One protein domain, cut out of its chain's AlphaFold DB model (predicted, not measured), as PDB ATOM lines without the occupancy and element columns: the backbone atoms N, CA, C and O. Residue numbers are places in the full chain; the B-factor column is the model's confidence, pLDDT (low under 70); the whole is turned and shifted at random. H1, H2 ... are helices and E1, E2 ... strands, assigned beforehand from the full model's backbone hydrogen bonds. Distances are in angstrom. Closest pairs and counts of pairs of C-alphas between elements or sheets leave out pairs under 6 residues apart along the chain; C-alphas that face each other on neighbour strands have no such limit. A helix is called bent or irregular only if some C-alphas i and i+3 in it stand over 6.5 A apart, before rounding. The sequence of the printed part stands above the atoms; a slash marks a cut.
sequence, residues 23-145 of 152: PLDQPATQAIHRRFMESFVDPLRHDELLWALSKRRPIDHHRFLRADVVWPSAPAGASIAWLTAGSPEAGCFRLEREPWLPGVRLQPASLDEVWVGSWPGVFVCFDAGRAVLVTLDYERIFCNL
ATOM      1  N   PRO A  23      -1.928  57.384 149.046       90.56
ATOM      2  CA  PRO A  23      -1.268  56.357 149.835       90.56
ATOM      3  C   PRO A  23       0.246  56.556 149.764       90.56
ATOM      4  O   PRO A  23       0.791  56.938 148.729       90.56
ATOM      5  N   LEU A  24       0.910  56.295 150.878       91.31
ATOM      6  CA  LEU A  24       2.357  56.283 150.969       91.31
ATOM      7  C   LEU A  24       2.895  54.924 150.534       91.31
ATOM      8  O   LEU A  24       2.218  53.901 150.647       91.31
ATOM      9  N   ASP A  25       4.133  54.908 150.063       90.94
ATOM     10  CA  ASP A  25       4.861  53.660 149.904       90.94
ATOM     11  C   ASP A  25       5.318  53.111 151.269       90.94
ATOM     12  O   ASP A  25       5.148  53.729 152.331       90.94
ATOM     13  N   GLN A  26       5.868  51.898 151.250       87.94
ATOM     14  CA  GLN A  26       6.324  51.237 152.469       87.94
ATOM     15  C   GLN A  26       7.455  52.015 153.171       87.94
ATOM     16  O   GLN A  26       7.353  52.194 154.389       87.94
ATOM     17  N   PRO A  27       8.492  52.521 152.470       91.69
ATOM     18  CA  PRO A  27       9.536  53.330 153.100       91.69
ATOM     19  C   PRO A  27       9.007  54.604 153.773       91.69
ATOM     20  O   PRO A  27       9.360  54.870 154.922       91.69
ATOM     21  N   ALA A  28       8.129  55.370 153.118       90.19
ATOM     22  CA  ALA A  28       7.557  56.581 153.702       90.19
ATOM     23  C   ALA A  28       6.645  56.260 154.893       90.19
ATOM     24  O   ALA A  28       6.693  56.945 155.915       90.19
ATOM     25  N   THR A  29       5.869  55.174 154.811       89.69
ATOM     26  CA  THR A  29       5.065  54.682 155.939       89.69
ATOM     27  C   THR A  29       5.950  54.344 157.143       89.69
ATOM     28  O   THR A  29       5.673  54.776 158.262       89.69
ATOM     29  N   GLN A  30       7.058  53.630 156.922       88.00
ATOM     30  CA  GLN A  30       8.025  53.296 157.973       88.00
ATOM     31  C   GLN A  30       8.707  54.536 158.560       88.00
ATOM     32  O   GLN A  30       8.888  54.610 159.775       88.00
ATOM     33  N   ALA A  31       9.057  55.522 157.730       88.44
ATOM     34  CA  ALA A  31       9.653  56.774 158.189       88.44
ATOM     35  C   ALA A  31       8.711  57.542 159.129       88.44
ATOM     36  O   ALA A  31       9.138  58.049 160.167       88.44
ATOM     37  N   ILE A  32       7.416  57.572 158.814       85.56
ATOM     38  CA  ILE A  32       6.410  58.228 159.656       85.56
ATOM     39  C   ILE A  32       6.163  57.430 160.934       85.56
ATOM     40  O   ILE A  32       6.068  58.036 161.996       85.56
ATOM     41  N   HIS A  33       6.130  56.093 160.875       85.56
ATOM     42  CA  HIS A  33       6.080  55.260 162.080       85.56
ATOM     43  C   HIS A  33       7.276  55.511 163.003       85.56
ATOM     44  O   HIS A  33       7.088  55.670 164.206       85.56
ATOM     45  N   ARG A  34       8.492  55.603 162.456       86.44
ATOM     46  CA  ARG A  34       9.689  55.926 163.239       86.44
ATOM     47  C   ARG A  34       9.562  57.295 163.899       86.44
ATOM     48  O   ARG A  34       9.719  57.400 165.110       86.44
ATOM     49  N   ARG A  35       9.192  58.322 163.129       83.81
ATOM     50  CA  ARG A  35       8.970  59.669 163.668       83.81
ATOM     51  C   ARG A  35       7.884  59.672 164.743       83.81
ATOM     52  O   ARG A  35       8.031  60.358 165.750       83.81
ATOM     53  N   PHE A  36       6.814  58.900 164.553       84.25
ATOM     54  CA  PHE A  36       5.767  58.724 165.553       84.25
ATOM     55  C   PHE A  36       6.334  58.148 166.857       84.25
ATOM     56  O   PHE A  36       6.099  58.710 167.925       84.25
ATOM     57  N   MET A  37       7.131  57.083 166.764       86.44
ATOM     58  CA  MET A  37       7.771  56.456 167.920       86.44
ATOM     59  C   MET A  37       8.694  57.414 168.669       86.44
ATOM     60  O   MET A  37       8.549  57.591 169.875       86.44
ATOM     61  N   GLU A  38       9.595  58.074 167.949       85.06
ATOM     62  CA  GLU A  38      10.561  59.017 168.522       85.06
ATOM     63  C   GLU A  38       9.880  60.205 169.208       85.06
ATOM     64  O   GLU A  38      10.379  60.731 170.202       85.06
ATOM     65  N   SER A  39       8.740  60.641 168.673       80.06
ATOM     66  CA  SER A  39       8.130  61.904 169.077       80.06
ATOM     67  C   SER A  39       7.014  61.731 170.113       80.06
ATOM     68  O   SER A  39       6.841  62.598 170.971       80.06
ATOM     69  N   PHE A  40       6.261  60.629 170.073       81.12
ATOM     70  CA  PHE A  40       5.031  60.470 170.858       81.12
ATOM     71  C   PHE A  40       5.020  59.256 171.779       81.12
ATOM     72  O   PHE A  40       4.277  59.263 172.757       81.12
ATOM     73  N   VAL A  41       5.811  58.227 171.485       86.25
ATOM     74  CA  VAL A  41       5.734  56.947 172.190       86.25
ATOM     75  C   VAL A  41       6.675  56.945 173.386       86.25
ATOM     76  O   VAL A  41       7.811  57.409 173.293       86.25
ATOM     77  N   ASP A  42       6.197  56.413 174.509       88.19
ATOM     78  CA  ASP A  42       7.013  56.149 175.693       88.19
ATOM     79  C   ASP A  42       8.193  55.240 175.325       88.19
ATOM     80  O   ASP A  42       7.949  54.128 174.849       88.19
ATOM     81  N   PRO A  43       9.455  55.680 175.523       88.75
ATOM     82  CA  PRO A  43      10.638  54.866 175.255       88.75
ATOM     83  C   PRO A  43      10.568  53.474 175.885       88.75
ATOM     84  O   PRO A  43      10.985  52.500 175.264       88.75
ATOM     85  N   LEU A  44       9.963  53.354 177.072       91.00
ATOM     86  CA  LEU A  44       9.801  52.073 177.766       91.00
ATOM     87  C   LEU A  44       8.807  51.130 177.070       91.00
ATOM     88  O   LEU A  44       8.766  49.940 177.374       91.00
ATOM     89  N   ARG A  45       8.005  51.645 176.135       90.88
ATOM     90  CA  ARG A  45       6.997  50.903 175.366       90.88
ATOM     91  C   ARG A  45       7.362  50.735 173.889       90.88
ATOM     92  O   ARG A  45       6.551  50.208 173.125       90.88
ATOM     93  N   HIS A  46       8.558  51.156 173.460       90.50
ATOM     94  CA  HIS A  46       8.997  51.046 172.058       90.50
ATOM     95  C   HIS A  46       8.989  49.599 171.569       90.50
ATOM     96  O   HIS A  46       8.380  49.311 170.539       90.50
ATOM     97  N   ASP A  47       9.580  48.682 172.333       91.44
ATOM     98  CA  ASP A  47       9.631  47.260 171.974       91.44
ATOM     99  C   ASP A  47       8.236  46.627 171.927       91.44
ATOM    100  O   ASP A  47       7.928  45.833 171.035       91.44
ATOM    101  N   GLU A  48       7.351  47.025 172.843       92.44
ATOM    102  CA  GLU A  48       5.964  46.561 172.865       92.44
ATOM    103  C   GLU A  48       5.204  47.012 171.610       92.44
ATOM    104  O   GLU A  48       4.433  46.241 171.026       92.44
ATOM    105  N   LEU A  49       5.430  48.254 171.169       89.44
ATOM    106  CA  LEU A  49       4.846  48.780 169.942       89.44
ATOM    107  C   LEU A  49       5.429  48.090 168.706       89.44
ATOM    108  O   LEU A  49       4.658  47.666 167.851       89.44
ATOM    109  N   LEU A  50       6.751  47.912 168.613       90.44
ATOM    110  CA  LEU A  50       7.383  47.182 167.504       90.44
ATOM    111  C   LEU A  50       6.845  45.755 167.398       90.44
ATOM    112  O   LEU A  50       6.491  45.287 166.310       90.44
ATOM    113  N   TRP A  51       6.705  45.079 168.538       90.31
ATOM    114  CA  TRP A  51       6.088  43.765 168.587       90.31
ATOM    115  C   TRP A  51       4.632  43.811 168.126       90.31
ATOM    116  O   TRP A  51       4.231  42.959 167.334       90.31
ATOM    117  N   ALA A  52       3.842  44.804 168.544       89.00
ATOM    118  CA  ALA A  52       2.465  44.967 168.088       89.00
ATOM    119  C   ALA A  52       2.370  45.232 166.574       89.00
ATOM    120  O   ALA A  52       1.543  44.598 165.922       89.00
ATOM    121  N   LEU A  53       3.237  46.087 166.015       87.12
ATOM    122  CA  LEU A  53       3.335  46.394 164.579       87.12
ATOM    123  C   LEU A  53       3.650  45.145 163.742       87.12
ATOM    124  O   LEU A  53       3.152  45.008 162.627       87.12
ATOM    125  N   SER A  54       4.419  44.199 164.293       87.94
ATOM    126  CA  SER A  54       4.702  42.914 163.634       87.94
ATOM    127  C   SER A  54       3.477  41.995 163.523       87.94
ATOM    128  O   SER A  54       3.468  41.044 162.736       87.94
ATOM    129  N   LYS A  55       2.428  42.240 164.319       86.19
ATOM    130  CA  LYS A  55       1.220  41.413 164.330       86.19
ATOM    131  C   LYS A  55       0.226  41.919 163.292       86.19
ATOM    132  O   LYS A  55      -0.058  43.108 163.193       86.19
ATOM    133  N   ARG A  56      -0.428  40.991 162.588       83.25
ATOM    134  CA  ARG A  56      -1.582  41.294 161.722       83.25
ATOM    135  C   ARG A  56      -2.865  41.499 162.536       83.25
ATOM    136  O   ARG A  56      -3.863  40.822 162.310       83.25
ATOM    137  N   ARG A  57      -2.825  42.408 163.513       86.00
ATOM    138  CA  ARG A  57      -3.995  42.846 164.285       86.00
ATOM    139  C   ARG A  57      -4.061  44.373 164.399       86.00
ATOM    140  O   ARG A  57      -3.010  45.008 164.378       86.00
ATOM    141  N   PRO A  58      -5.259  44.957 164.543       85.12
ATOM    142  CA  PRO A  58      -5.388  46.382 164.803       85.12
ATOM    143  C   PRO A  58      -4.693  46.793 166.111       85.12
ATOM    144  O   PRO A  58      -4.763  46.075 167.111       85.12
ATOM    145  N   ILE A  59      -4.054  47.958 166.105       85.94
ATOM    146  CA  ILE A  59      -3.277  48.505 167.215       85.94
ATOM    147  C   ILE A  59      -3.956  49.748 167.750       85.94
ATOM    148  O   ILE A  59      -4.279  50.668 167.005       85.94
ATOM    149  N   ASP A  60      -4.131  49.784 169.061       84.00
ATOM    150  CA  ASP A  60      -4.535  51.006 169.720       84.00
ATOM    151  C   ASP A  60      -3.307  51.836 170.097       84.00
ATOM    152  O   ASP A  60      -2.551  51.467 170.994       84.00
ATOM    153  N   HIS A  61      -3.065  52.921 169.362       81.06
ATOM    154  CA  HIS A  61      -1.850  53.719 169.512       81.06
ATOM    155  C   HIS A  61      -1.818  54.495 170.837       81.06
ATOM    156  O   HIS A  61      -0.725  54.772 171.330       81.06
ATOM    157  N   HIS A  62      -2.978  54.796 171.448       82.44
ATOM    158  CA  HIS A  62      -3.037  55.651 172.642       82.44
ATOM    159  C   HIS A  62      -2.287  55.034 173.822       82.44
ATOM    160  O   HIS A  62      -1.628  55.736 174.584       82.44
ATOM    161  N   ARG A  63      -2.324  53.700 173.933       85.69
ATOM    162  CA  ARG A  63      -1.715  52.964 175.044       85.69
ATOM    163  C   ARG A  63      -0.190  53.067 175.075       85.69
ATOM    164  O   ARG A  63       0.417  52.647 176.053       85.69
ATOM    165  N   PHE A  64       0.439  53.525 173.996       88.25
ATOM    166  CA  PHE A  64       1.890  53.648 173.919       88.25
ATOM    167  C   PHE A  64       2.364  55.099 174.041       88.25
ATOM    168  O   PHE A  64       3.569  55.333 174.078       88.25
ATOM    169  N   LEU A  65       1.446  56.068 174.080       85.38
ATOM    170  CA  LEU A  65       1.791  57.483 174.129       85.38
ATOM    171  C   LEU A  65       2.432  57.853 175.467       85.38
ATOM    172  O   LEU A  65       2.068  57.324 176.519       85.38
ATOM    173  N   ARG A  66       3.353  58.814 175.430       85.75
ATOM    174  CA  ARG A  66       3.862  59.455 176.641       85.75
ATOM    175  C   ARG A  66       2.785  60.336 177.270       85.75
ATOM    176  O   ARG A  66       2.052  61.028 176.569       85.75
ATOM    177  N   ALA A  67       2.732  60.370 178.596       82.81
ATOM    178  CA  ALA A  67       1.767  61.204 179.312       82.81
ATOM    179  C   ALA A  67       2.036  62.715 179.154       82.81
ATOM    180  O   ALA A  67       1.102  63.506 179.203       82.81
ATOM    181  N   ASP A  68       3.293  63.119 178.937       77.81
ATOM    182  CA  ASP A  68       3.722  64.523 178.826       77.81
ATOM    183  C   ASP A  68       3.370  65.179 177.480       77.81
ATOM    184  O   ASP A  68       3.372  66.406 177.375       77.81
ATOM    185  N   VAL A  69       3.068  64.381 176.450       77.06
ATOM    186  CA  VAL A  69       2.635  64.896 175.142       77.06
ATOM    187  C   VAL A  69       1.125  64.915 174.984       77.06
ATOM    188  O   VAL A  69       0.649  65.625 174.101       77.06
ATOM    189  N   VAL A  70       0.386  64.161 175.804       77.19
ATOM    190  CA  VAL A  70      -1.077  64.085 175.761       77.19
ATOM    191  C   VAL A  70      -1.669  65.325 176.415       77.19
ATOM    192  O   VAL A  70      -1.373  65.639 177.565       77.19
ATOM    193  N   TRP A  71      -2.536  66.024 175.686       73.75
ATOM    194  CA  TRP A  71      -3.167  67.238 176.177       73.75
ATOM    195  C   TRP A  71      -4.692  67.079 176.247       73.75
ATOM    196  O   TRP A  71      -5.336  66.959 175.204       73.75
ATOM    197  N   PRO A  72      -5.291  67.101 177.454       60.12
ATOM    198  CA  PRO A  72      -6.727  66.875 177.632       60.12
ATOM    199  C   PRO A  72      -7.607  68.067 177.218       60.12
ATOM    200  O   PRO A  72      -8.822  67.934 177.153       60.12
ATOM    201  N   SER A  73      -7.019  69.238 176.956       59.06
ATOM    202  CA  SER A  73      -7.741  70.511 176.795       59.06
ATOM    203  C   SER A  73      -7.575  71.171 175.423       59.06
ATOM    204  O   SER A  73      -7.827  72.366 175.274       59.06
ATOM    205  N   ALA A  74      -7.131  70.432 174.409       59.47
ATOM    206  CA  ALA A  74      -7.155  70.950 173.046       59.47
ATOM    207  C   ALA A  74      -8.610  71.099 172.556       59.47
ATOM    208  O   ALA A  74      -9.486  70.325 172.954       59.47
ATOM    209  N   PRO A  75      -8.902  72.130 171.745       62.66
ATOM    210  CA  PRO A  75     -10.274  72.492 171.443       62.66
ATOM    211  C   PRO A  75     -10.950  71.387 170.624       62.66
ATOM    212  O   PRO A  75     -10.436  70.941 169.602       62.66
ATOM    213  N   ALA A  76     -12.130  70.952 171.080       61.41
ATOM    214  CA  ALA A  76     -12.931  69.934 170.399       61.41
ATOM    215  C   ALA A  76     -13.361  70.362 168.978       61.41
ATOM    216  O   ALA A  76     -13.672  69.510 168.147       61.41
ATOM    217  N   GLY A  77     -13.359  71.672 168.705       67.06
ATOM    218  CA  GLY A  77     -13.543  72.262 167.380       67.06
ATOM    219  C   GLY A  77     -12.273  72.950 166.879       67.06
ATOM    220  O   GLY A  77     -11.407  73.331 167.663       67.06
ATOM    221  N   ALA A  78     -12.189  73.141 165.563       75.94
ATOM    222  CA  ALA A  78     -11.027  73.725 164.894       75.94
ATOM    223  C   ALA A  78      -9.724  72.914 165.098       75.94
ATOM    224  O   ALA A  78      -8.630  73.479 165.091       75.94
ATOM    225  N   SER A  79      -9.831  71.588 165.243       77.94
ATOM    226  CA  SER A  79      -8.710  70.645 165.318       77.94
ATOM    227  C   SER A  79      -7.765  70.810 164.129       77.94
ATOM    228  O   SER A  79      -6.551  70.841 164.312       77.94
ATOM    229  N   ILE A  80      -8.301  70.963 162.913       78.56
ATOM    230  CA  ILE A  80      -7.492  71.141 161.699       78.56
ATOM    231  C   ILE A  80      -6.759  72.485 161.732       78.56
ATOM    232  O   ILE A  80      -5.567  72.547 161.423       78.56
ATOM    233  N   ALA A  81      -7.432  73.553 162.171       79.56
ATOM    234  CA  ALA A  81      -6.801  74.859 162.341       79.56
ATOM    235  C   ALA A  81      -5.708  74.813 163.422       79.56
ATOM    236  O   ALA A  81      -4.613  75.322 163.210       79.56
ATOM    237  N   TRP A  82      -5.951  74.142 164.552       79.69
ATOM    238  CA  TRP A  82      -4.945  73.931 165.593       79.69
ATOM    239  C   TRP A  82      -3.754  73.109 165.084       79.69
ATOM    240  O   TRP A  82      -2.606  73.461 165.350       79.69
ATOM    241  N   LEU A  83      -3.994  72.047 164.317       78.56
ATOM    242  CA  LEU A  83      -2.945  71.201 163.746       78.56
ATOM    243  C   LEU A  83      -2.057  71.955 162.745       78.56
ATOM    244  O   LEU A  83      -0.844  71.744 162.721       78.56
ATOM    245  N   THR A  84      -2.645  72.858 161.959       75.88
ATOM    246  CA  THR A  84      -1.962  73.618 160.894       75.88
ATOM    247  C   THR A  84      -1.443  74.990 161.331       75.88
ATOM    248  O   THR A  84      -0.603  75.578 160.646       75.88
ATOM    249  N   ALA A  85      -1.896  75.522 162.471       77.50
ATOM    250  CA  ALA A  85      -1.567  76.884 162.883       77.50
ATOM    251  C   ALA A  85      -0.054  77.099 163.039       77.50
ATOM    252  O   ALA A  85       0.604  76.448 163.859       77.50
ATOM    253  N   GLY A  86       0.475  78.075 162.297       71.00
ATOM    254  CA  GLY A  86       1.892  78.445 162.295       71.00
ATOM    255  C   GLY A  86       2.756  77.679 161.289       71.00
ATOM    256  O   GLY A  86       3.964  77.892 161.274       71.00
ATOM    257  N   SER A  87       2.171  76.806 160.460       70.50
ATOM    258  CA  SER A  87       2.863  76.177 159.330       70.50
ATOM    259  C   SER A  87       1.860  75.812 158.221       70.50
ATOM    260  O   SER A  87       1.350  74.692 158.192       70.50
ATOM    261  N   PRO A  88       1.537  76.751 157.309       61.25
ATOM    262  CA  PRO A  88       0.574  76.517 156.227       61.25
ATOM    263  C   PRO A  88       1.038  75.444 155.225       61.25
ATOM    264  O   PRO A  88       0.217  74.880 154.509       61.25
ATOM    265  N   GLU A  89       2.335  75.127 155.210       64.88
ATOM    266  CA  GLU A  89       2.926  74.057 154.399       64.88
ATOM    267  C   GLU A  89       3.015  72.707 155.133       64.88
ATOM    268  O   GLU A  89       3.572  71.751 154.596       64.88
ATOM    269  N   ALA A  90       2.489  72.599 156.362       71.12
ATOM    270  CA  ALA A  90       2.598  71.372 157.142       71.12
ATOM    271  C   ALA A  90       1.965  70.180 156.409       71.12
ATOM    272  O   ALA A  90       0.779  70.194 156.081       71.12
ATOM    273  N   GLY A  91       2.735  69.112 156.194       75.38
ATOM    274  CA  GLY A  91       2.200  67.853 155.696       75.38
ATOM    275  C   GLY A  91       1.291  67.212 156.737       75.38
ATOM    276  O   GLY A  91       1.633  67.190 157.916       75.38
ATOM    277  N   CYS A  92       0.141  66.692 156.301       84.06
ATOM    278  CA  CYS A  92      -0.742  65.879 157.129       84.06
ATOM    279  C   CYS A  92      -0.549  64.407 156.767       84.06
ATOM    280  O   CYS A  92      -0.689  64.014 155.604       84.06
ATOM    281  N   PHE A  93      -0.228  63.594 157.765       87.31
ATOM    282  CA  PHE A  93       0.027  62.174 157.584       87.31
ATOM    283  C   PHE A  93      -0.835  61.355 158.515       87.31
ATOM    284  O   PHE A  93      -0.888  61.622 159.713       87.31
ATOM    285  N   ARG A  94      -1.458  60.321 157.963       87.25
ATOM    286  CA  ARG A  94      -2.292  59.382 158.692       87.25
ATOM    287  C   ARG A  94      -1.626  58.011 158.762       87.25
ATOM    288  O   ARG A  94      -1.245  57.463 157.729       87.25
ATOM    289  N   LEU A  95      -1.536  57.456 159.968       87.38
ATOM    290  CA  LEU A  95      -1.233  56.046 160.212       87.38
ATOM    291  C   LEU A  95      -2.529  55.306 160.558       87.38
ATOM    292  O   LEU A  95      -3.340  55.788 161.353       87.38
ATOM    293  N   GLU A  96      -2.730  54.149 159.932       84.81
ATOM    294  CA  GLU A  96      -3.894  53.296 160.171       84.81
ATOM    295  C   GLU A  96      -3.726  52.468 161.448       84.81
ATOM    296  O   GLU A  96      -2.616  52.121 161.856       84.81
ATOM    297  N   ARG A  97      -4.856  52.068 162.035       85.06
ATOM    298  CA  ARG A  97      -4.900  51.096 163.133       85.06
ATOM    299  C   ARG A  97      -4.257  49.766 162.743       85.06
ATOM    300  O   ARG A  97      -3.647  49.093 163.567       85.06
ATOM    301  N   GLU A  98      -4.471  49.346 161.504       87.19
ATOM    302  CA  GLU A  98      -3.951  48.120 160.920       87.19
ATOM    303  C   GLU A  98      -2.546  48.381 160.362       87.19
ATOM    304  O   GLU A  98      -2.425  48.957 159.280       87.19
ATOM    305  N   PRO A  99      -1.477  47.917 161.032       83.75
ATOM    306  CA  PRO A  99      -0.094  48.271 160.687       83.75
ATOM    307  C   PRO A  99       0.384  47.735 159.331       83.75
ATOM    308  O   PRO A  99       1.457  48.093 158.858       83.75
ATOM    309  N   TRP A 100      -0.388  46.840 158.706       85.94
ATOM    310  CA  TRP A 100      -0.106  46.320 157.367       85.94
ATOM    311  C   TRP A 100      -0.735  47.157 156.248       85.94
ATOM    312  O   TRP A 100      -0.573  46.811 155.078       85.94
ATOM    313  N   LEU A 101      -1.508  48.191 156.583       87.56
ATOM    314  CA  LEU A 101      -1.978  49.172 155.616       87.56
ATOM    315  C   LEU A 101      -0.935  50.288 155.500       87.56
ATOM    316  O   LEU A 101      -0.340  50.673 156.507       87.56
ATOM    317  N   PRO A 102      -0.701  50.823 154.293       88.69
ATOM    318  CA  PRO A 102       0.212  51.940 154.140       88.69
ATOM    319  C   PRO A 102      -0.357  53.189 154.814       88.69
ATOM    320  O   PRO A 102      -1.576  53.377 154.901       88.69
ATOM    321  N   GLY A 103       0.544  54.072 155.233       89.12
ATOM    322  CA  GLY A 103       0.166  55.406 155.664       89.12
ATOM    323  C   GLY A 103      -0.448  56.206 154.516       89.12
ATOM    324  O   GLY A 103      -0.368  55.839 153.340       89.12
ATOM    325  N   VAL A 104      -1.070  57.328 154.851       89.69
ATOM    326  CA  VAL A 104      -1.739  58.191 153.877       89.69
ATOM    327  C   VAL A 104      -1.251  59.615 154.063       89.69
ATOM    328  O   VAL A 104      -1.289  60.148 155.170       89.69
ATOM    329  N   ARG A 105      -0.815  60.253 152.977       90.12
ATOM    330  CA  ARG A 105      -0.616  61.700 152.943       90.12
ATOM    331  C   ARG A 105      -1.937  62.365 152.592       90.12
ATOM    332  O   ARG A 105      -2.589  61.974 151.626       90.12
ATOM    333  N   LEU A 106      -2.303  63.373 153.364       86.62
ATOM    334  CA  LEU A 106      -3.522  64.154 153.216       86.62
ATOM    335  C   LEU A 106      -3.144  65.595 152.884       86.62
ATOM    336  O   LEU A 106      -2.166  66.123 153.419       86.62
ATOM    337  N   GLN A 107      -3.916  66.246 152.017       85.56
ATOM    338  CA  GLN A 107      -3.779  67.680 151.797       85.56
ATOM    339  C   GLN A 107      -4.549  68.422 152.900       85.56
ATOM    340  O   GLN A 107      -5.773  68.293 152.944       85.56
ATOM    341  N   PRO A 108      -3.890  69.223 153.759       80.69
ATOM    342  CA  PRO A 108      -4.556  69.897 154.875       80.69
ATOM    343  C   PRO A 108      -5.769  70.734 154.463       80.69
ATOM    344  O   PRO A 108      -6.786  70.710 155.141       80.69
ATOM    345  N   ALA A 109      -5.687  71.413 153.314       82.06
ATOM    346  CA  ALA A 109      -6.763  72.250 152.780       82.06
ATOM    347  C   ALA A 109      -8.040  71.474 152.404       82.06
ATOM    348  O   ALA A 109      -9.086  72.082 152.210       82.06
ATOM    349  N   SER A 110      -7.955  70.147 152.281       83.19
ATOM    350  CA  SER A 110      -9.099  69.273 151.993       83.19
ATOM    351  C   SER A 110      -9.723  68.652 153.248       83.19
ATOM    352  O   SER A 110     -10.627  67.829 153.132       83.19
ATOM    353  N   LEU A 111      -9.208  68.985 154.436       78.94
ATOM    354  CA  LEU A 111      -9.666  68.424 155.703       78.94
ATOM    355  C   LEU A 111     -10.674  69.361 156.365       78.94
ATOM    356  O   LEU A 111     -10.403  70.546 156.552       78.94
ATOM    357  N   ASP A 112     -11.803  68.795 156.775       77.56
ATOM    358  CA  ASP A 112     -12.785  69.442 157.636       77.56
ATOM    359  C   ASP A 112     -12.803  68.796 159.039       77.56
ATOM    360  O   ASP A 112     -12.125  67.803 159.318       77.56
ATOM    361  N   GLU A 113     -13.573  69.374 159.963       75.25
ATOM    362  CA  GLU A 113     -13.703  68.836 161.327       75.25
ATOM    363  C   GLU A 113     -14.504  67.524 161.384       75.25
ATOM    364  O   GLU A 113     -14.359  66.746 162.335       75.25
ATOM    365  N   VAL A 114     -15.341  67.267 160.372       74.06
ATOM    366  CA  VAL A 114     -16.158  66.048 160.260       74.06
ATOM    367  C   VAL A 114     -15.248  64.842 160.055       74.06
ATOM    368  O   VAL A 114     -15.443  63.797 160.683       74.06
ATOM    369  N   TRP A 115     -14.196  64.998 159.255       75.50
ATOM    370  CA  TRP A 115     -13.205  63.966 158.993       75.50
ATOM    371  C   TRP A 115     -12.569  63.400 160.271       75.50
ATOM    372  O   TRP A 115     -12.517  62.178 160.432       75.50
ATOM    373  N   VAL A 116     -12.155  64.269 161.204       68.12
ATOM    374  CA  VAL A 116     -11.489  63.868 162.462       68.12
ATOM    375  C   VAL A 116     -12.400  62.977 163.314       68.12
ATOM    376  O   VAL A 116     -11.927  62.102 164.025       68.12
ATOM    377  N   GLY A 117     -13.721  63.169 163.253       65.88
ATOM    378  CA  GLY A 117     -14.689  62.346 163.988       65.88
ATOM    379  C   GLY A 117     -15.173  61.108 163.236       65.88
ATOM    380  O   GLY A 117     -15.831  60.267 163.827       65.88
ATOM    381  N   SER A 118     -14.885  60.977 161.943       68.00
ATOM    382  CA  SER A 118     -15.528  59.956 161.103       68.00
ATOM    383  C   SER A 118     -14.783  58.616 161.087       68.00
ATOM    384  O   SER A 118     -15.250  57.659 160.468       68.00
ATOM    385  N   TRP A 119     -13.605  58.545 161.715       68.69
ATOM    386  CA  TRP A 119     -12.653  57.452 161.533       68.69
ATOM    387  C   TRP A 119     -11.934  57.071 162.824       68.69
ATOM    388  O   TRP A 119     -10.922  57.682 163.163       68.69
ATOM    389  N   PRO A 120     -12.406  56.036 163.527       67.06
ATOM    390  CA  PRO A 120     -11.733  55.556 164.718       67.06
ATOM    391  C   PRO A 120     -10.418  54.829 164.407       67.06
ATOM    392  O   PRO A 120     -10.282  54.136 163.396       67.06
ATOM    393  N   GLY A 121      -9.470  54.913 165.337       67.06
ATOM    394  CA  GLY A 121      -8.216  54.160 165.326       67.06
ATOM    395  C   GLY A 121      -7.125  54.728 164.417       67.06
ATOM    396  O   GLY A 121      -6.239  53.980 164.009       67.06
ATOM    397  N   VAL A 122      -7.174  56.015 164.076       74.75
ATOM    398  CA  VAL A 122      -6.220  56.638 163.147       74.75
ATOM    399  C   VAL A 122      -5.397  57.696 163.863       74.75
ATOM    400  O   VAL A 122      -5.919  58.480 164.656       74.75
ATOM    401  N   PHE A 123      -4.102  57.724 163.570       78.75
ATOM    402  CA  PHE A 123      -3.188  58.734 164.086       78.75
ATOM    403  C   PHE A 123      -2.859  59.736 162.987       78.75
ATOM    404  O   PHE A 123      -2.511  59.326 161.883       78.75
ATOM    405  N   VAL A 124      -2.940  61.028 163.290       76.81
ATOM    406  CA  VAL A 124      -2.769  62.126 162.339       76.81
ATOM    407  C   VAL A 124      -1.675  63.051 162.839       76.81
ATOM    408  O   VAL A 124      -1.850  63.716 163.853       76.81
ATOM    409  N   CYS A 125      -0.556  63.120 162.129       79.56
ATOM    410  CA  CYS A 125       0.564  63.990 162.471       79.56
ATOM    411  C   CYS A 125       0.709  65.116 161.458       79.56
ATOM    412  O   CYS A 125       0.561  64.895 160.255       79.56
ATOM    413  N   PHE A 126       1.044  66.298 161.966       74.31
ATOM    414  CA  PHE A 126       1.399  67.460 161.173       74.31
ATOM    415  C   PHE A 126       2.866  67.822 161.377       74.31
ATOM    416  O   PHE A 126       3.383  67.792 162.499       74.31
ATOM    417  N   ASP A 127       3.527  68.253 160.304       68.81
ATOM    418  CA  ASP A 127       4.935  68.673 160.355       68.81
ATOM    419  C   ASP A 127       5.211  69.817 161.344       68.81
ATOM    420  O   ASP A 127       6.338  69.965 161.810       68.81
ATOM    421  N   ALA A 128       4.176  70.560 161.752       67.81
ATOM    422  CA  ALA A 128       4.220  71.587 162.795       67.81
ATOM    423  C   ALA A 128       4.532  71.057 164.216       67.81
ATOM    424  O   ALA A 128       4.637  71.841 165.165       67.81
ATOM    425  N   GLY A 129       4.668  69.739 164.376       73.00
ATOM    426  CA  GLY A 129       4.930  69.078 165.650       73.00
ATOM    427  C   GLY A 129       3.689  68.958 166.528       73.00
ATOM    428  O   GLY A 129       3.770  69.038 167.752       73.00
ATOM    429  N   ARG A 130       2.531  68.789 165.895       79.81
ATOM    430  CA  ARG A 130       1.244  68.543 166.545       79.81
ATOM    431  C   ARG A 130       0.612  67.311 165.922       79.81
ATOM    432  O   ARG A 130       0.824  67.040 164.740       79.81
ATOM    433  N   ALA A 131      -0.151  66.571 166.708       79.69
ATOM    434  CA  ALA A 131      -0.875  65.413 166.222       79.69
ATOM    435  C   ALA A 131      -2.224  65.246 166.922       79.69
ATOM    436  O   ALA A 131      -2.435  65.746 168.027       79.69
ATOM    437  N   VAL A 132      -3.124  64.522 166.264       80.00
ATOM    438  CA  VAL A 132      -4.394  64.051 166.812       80.00
ATOM    439  C   VAL A 132      -4.466  62.547 166.621       80.00
ATOM    440  O   VAL A 132      -4.249  62.040 165.523       80.00
ATOM    441  N   LEU A 133      -4.796  61.837 167.688       78.81
ATOM    442  CA  LEU A 133      -5.184  60.439 167.650       78.81
ATOM    443  C   LEU A 133      -6.694  60.347 167.867       78.81
ATOM    444  O   LEU A 133      -7.216  60.919 168.820       78.81
ATOM    445  N   VAL A 134      -7.379  59.612 166.997       75.06
ATOM    446  CA  VAL A 134      -8.810  59.319 167.129       75.06
ATOM    447  C   VAL A 134      -8.937  57.868 167.573       75.06
ATOM    448  O   VAL A 134      -8.471  56.971 166.868       75.06
ATOM    449  N   THR A 135      -9.512  57.621 168.746       72.38
ATOM    450  CA  THR A 135      -9.660  56.267 169.305       72.38
ATOM    451  C   THR A 135     -10.912  55.565 168.768       72.38
ATOM    452  O   THR A 135     -11.638  56.106 167.933       72.38
ATOM    453  N   LEU A 136     -11.151  54.327 169.213       68.69
ATOM    454  CA  LEU A 136     -12.330  53.538 168.833       68.69
ATOM    455  C   LEU A 136     -13.640  54.104 169.366       68.69
ATOM    456  O   LEU A 136     -14.654  54.016 168.680       68.69
ATOM    457  N   ASP A 137     -13.583  54.737 170.532       70.38
ATOM    458  CA  ASP A 137     -14.728  55.370 171.180       70.38
ATOM    459  C   ASP A 137     -14.920  56.821 170.707       70.38
ATOM    460  O   ASP A 137     -15.622  57.603 171.342       70.38
ATOM    461  N   TYR A 138     -14.288  57.189 169.584       70.62
ATOM    462  CA  TYR A 138     -14.263  58.544 169.019       70.62
ATOM    463  C   TYR A 138     -13.646  59.597 169.947       70.62
ATOM    464  O   TYR A 138     -13.800  60.801 169.719       70.62
ATOM    465  N   GLU A 139     -12.897  59.160 170.959       73.69
ATOM    466  CA  GLU A 139     -12.114  60.058 171.792       73.69
ATOM    467  C   GLU A 139     -10.987  60.663 170.953       73.69
ATOM    468  O   GLU A 139     -10.285  59.972 170.207       73.69
ATOM    469  N   ARG A 140     -10.824  61.981 171.062       78.44
ATOM    470  CA  ARG A 140      -9.760  62.722 170.389       78.44
ATOM    471  C   ARG A 140      -8.667  63.015 171.400       78.44
ATOM    472  O   ARG A 140      -8.858  63.805 172.318       78.44
ATOM    473  N   ILE A 141      -7.512  62.398 171.198       76.75
ATOM    474  CA  ILE A 141      -6.325  62.604 172.019       76.75
ATOM    475  C   ILE A 141      -5.383  63.518 171.248       76.75
ATOM    476  O   ILE A 141      -4.829  63.154 170.207       76.75
ATOM    477  N   PHE A 142      -5.199  64.727 171.760       78.62
ATOM    478  CA  PHE A 142      -4.347  65.727 171.138       78.62
ATOM    479  C   PHE A 142      -2.935  65.625 171.692       78.62
ATOM    480  O   PHE A 142      -2.743  65.497 172.899       78.62
ATOM    481  N   CYS A 143      -1.949  65.688 170.801       77.44
ATOM    482  CA  CYS A 143      -0.549  65.529 171.153       77.44
ATOM    483  C   CYS A 143       0.298  66.714 170.674       77.44
ATOM    484  O   CYS A 143       0.194  67.125 169.515       77.44
ATOM    485  N   ASN A 144       1.182  67.241 171.526       76.00
ATOM    486  CA  ASN A 144       2.083  68.348 171.176       76.00
ATOM    487  C   ASN A 144       3.559  67.976 171.395       76.00
ATOM    488  O   ASN A 144       3.976  67.697 172.515       76.00
ATOM    489  N   LEU A 145       4.371  68.054 170.337       67.88
ATOM    490  CA  LEU A 145       5.815  67.781 170.374       67.88
ATOM    491  C   LEU A 145       6.641  68.905 170.995       67.88
ATOM    492  O   LEU A 145       7.814  68.710 171.304       67.88
TER     493      LEU A 145
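Overview. This is residues 23 to 145 of the 152 residues of an uncharacterized protein of Chondromyces apiculatus DSM 436 (UniProt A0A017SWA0). A twisted sheet of five short strands forms a wall through the fold, with the long helix H1 crossing one face and the short helix H4 on the other. H2 lies out beyond H1, off the sheet, and the small helices H3 and H5 touch the sheet only by one end each. The printed part has 123 residues, in the order H1 H2 H3 H4 E1 E2 H5 E3 E4 E5; the sheet runs E2 E1 E3 E4 E5, antiparallel throughout, and the class is mixed. The whole is compact, with a radius of gyration of the C-alphas of 13.4 A and spans of 35 by 30 by 25 A.

Arrangement. H1, residues 26 to 40, is on the sheet at a height of 9.9 A and runs across the strands, at 86 degrees on the local plane to E1, residues 92 to 95; their closest C-alphas are those of His 33 and Leu 95, 7.6 A. H2, residues 43 to 53, is irregular, with C-alphas 44 and 47 7.5 A apart; it is close to H1 but not clearly touching, opposite ways at a shallow tilt of 30 degrees, the closest C-alphas being those of Met 37 and His 46, 6.9 A. H3, residues 61 to 64, only just touches H2, with 3 pairs of C-alphas within 8 A, the closest Arg 45 and Phe 64 at 6.0 A, and only grazes the sheet. H4, residues 79 to 84, is on the opposite face from H1 at a height of 8.4 A; its C-alpha of Leu 83 is 5.7 A from that of Arg 130 in E4, residues 130 to 134, their closest pair. E1 and E2, residues 104 to 106, form a hairpin, with N 94 and O 104 at 2.8 A. H5, residues 113 to 117, only grazes the sheet; E2, H5 and E3, residues 122 to 126, form a split strand-helix-strand unit, two strands running the same way with E1 between them, its crossover right-handed. E1 pairs with E3 through N 95 and O 123, 2.8 A. E3, E4 and E5, residues 140 to 144, form a meander, each strand the antiparallel neighbour of the one before, with N 124 and O 132 at 2.8 A and N 133 and O 141 at 2.8 A. Every O i to N i+4 pair is within hydrogen-bond range in H1 and H4; H2 has 5 of 7, H5 has 0 of 1 but 1 of 2 O i to N i+3 pairs, and H3 is too short for an i+4 pair.

Along the chain. H1 begins at C-alpha 26, (6.324, 51.237, 152.469), and is 20.6 A long; H2 is 15.5 A. E3, E4 and E5 measure 13.4 A, 13.7 A and 13.1 A, and E5 ends at C-alpha 144, (2.083, 68.348, 171.176).

Size, cuts and confidence. The two C-alphas farthest apart, those of Arg 56 and Gly 86, are 37.3 A apart. The printed part has no cut; the link from H3 to H4 is long, with 14 residues, of which 70 to 71 pair antiparallel with residues 142 to 143 of E5. The mean pLDDT of the printed part is 80.1; 18 residues are under 70, among them 72 to 77 and 116 to 121.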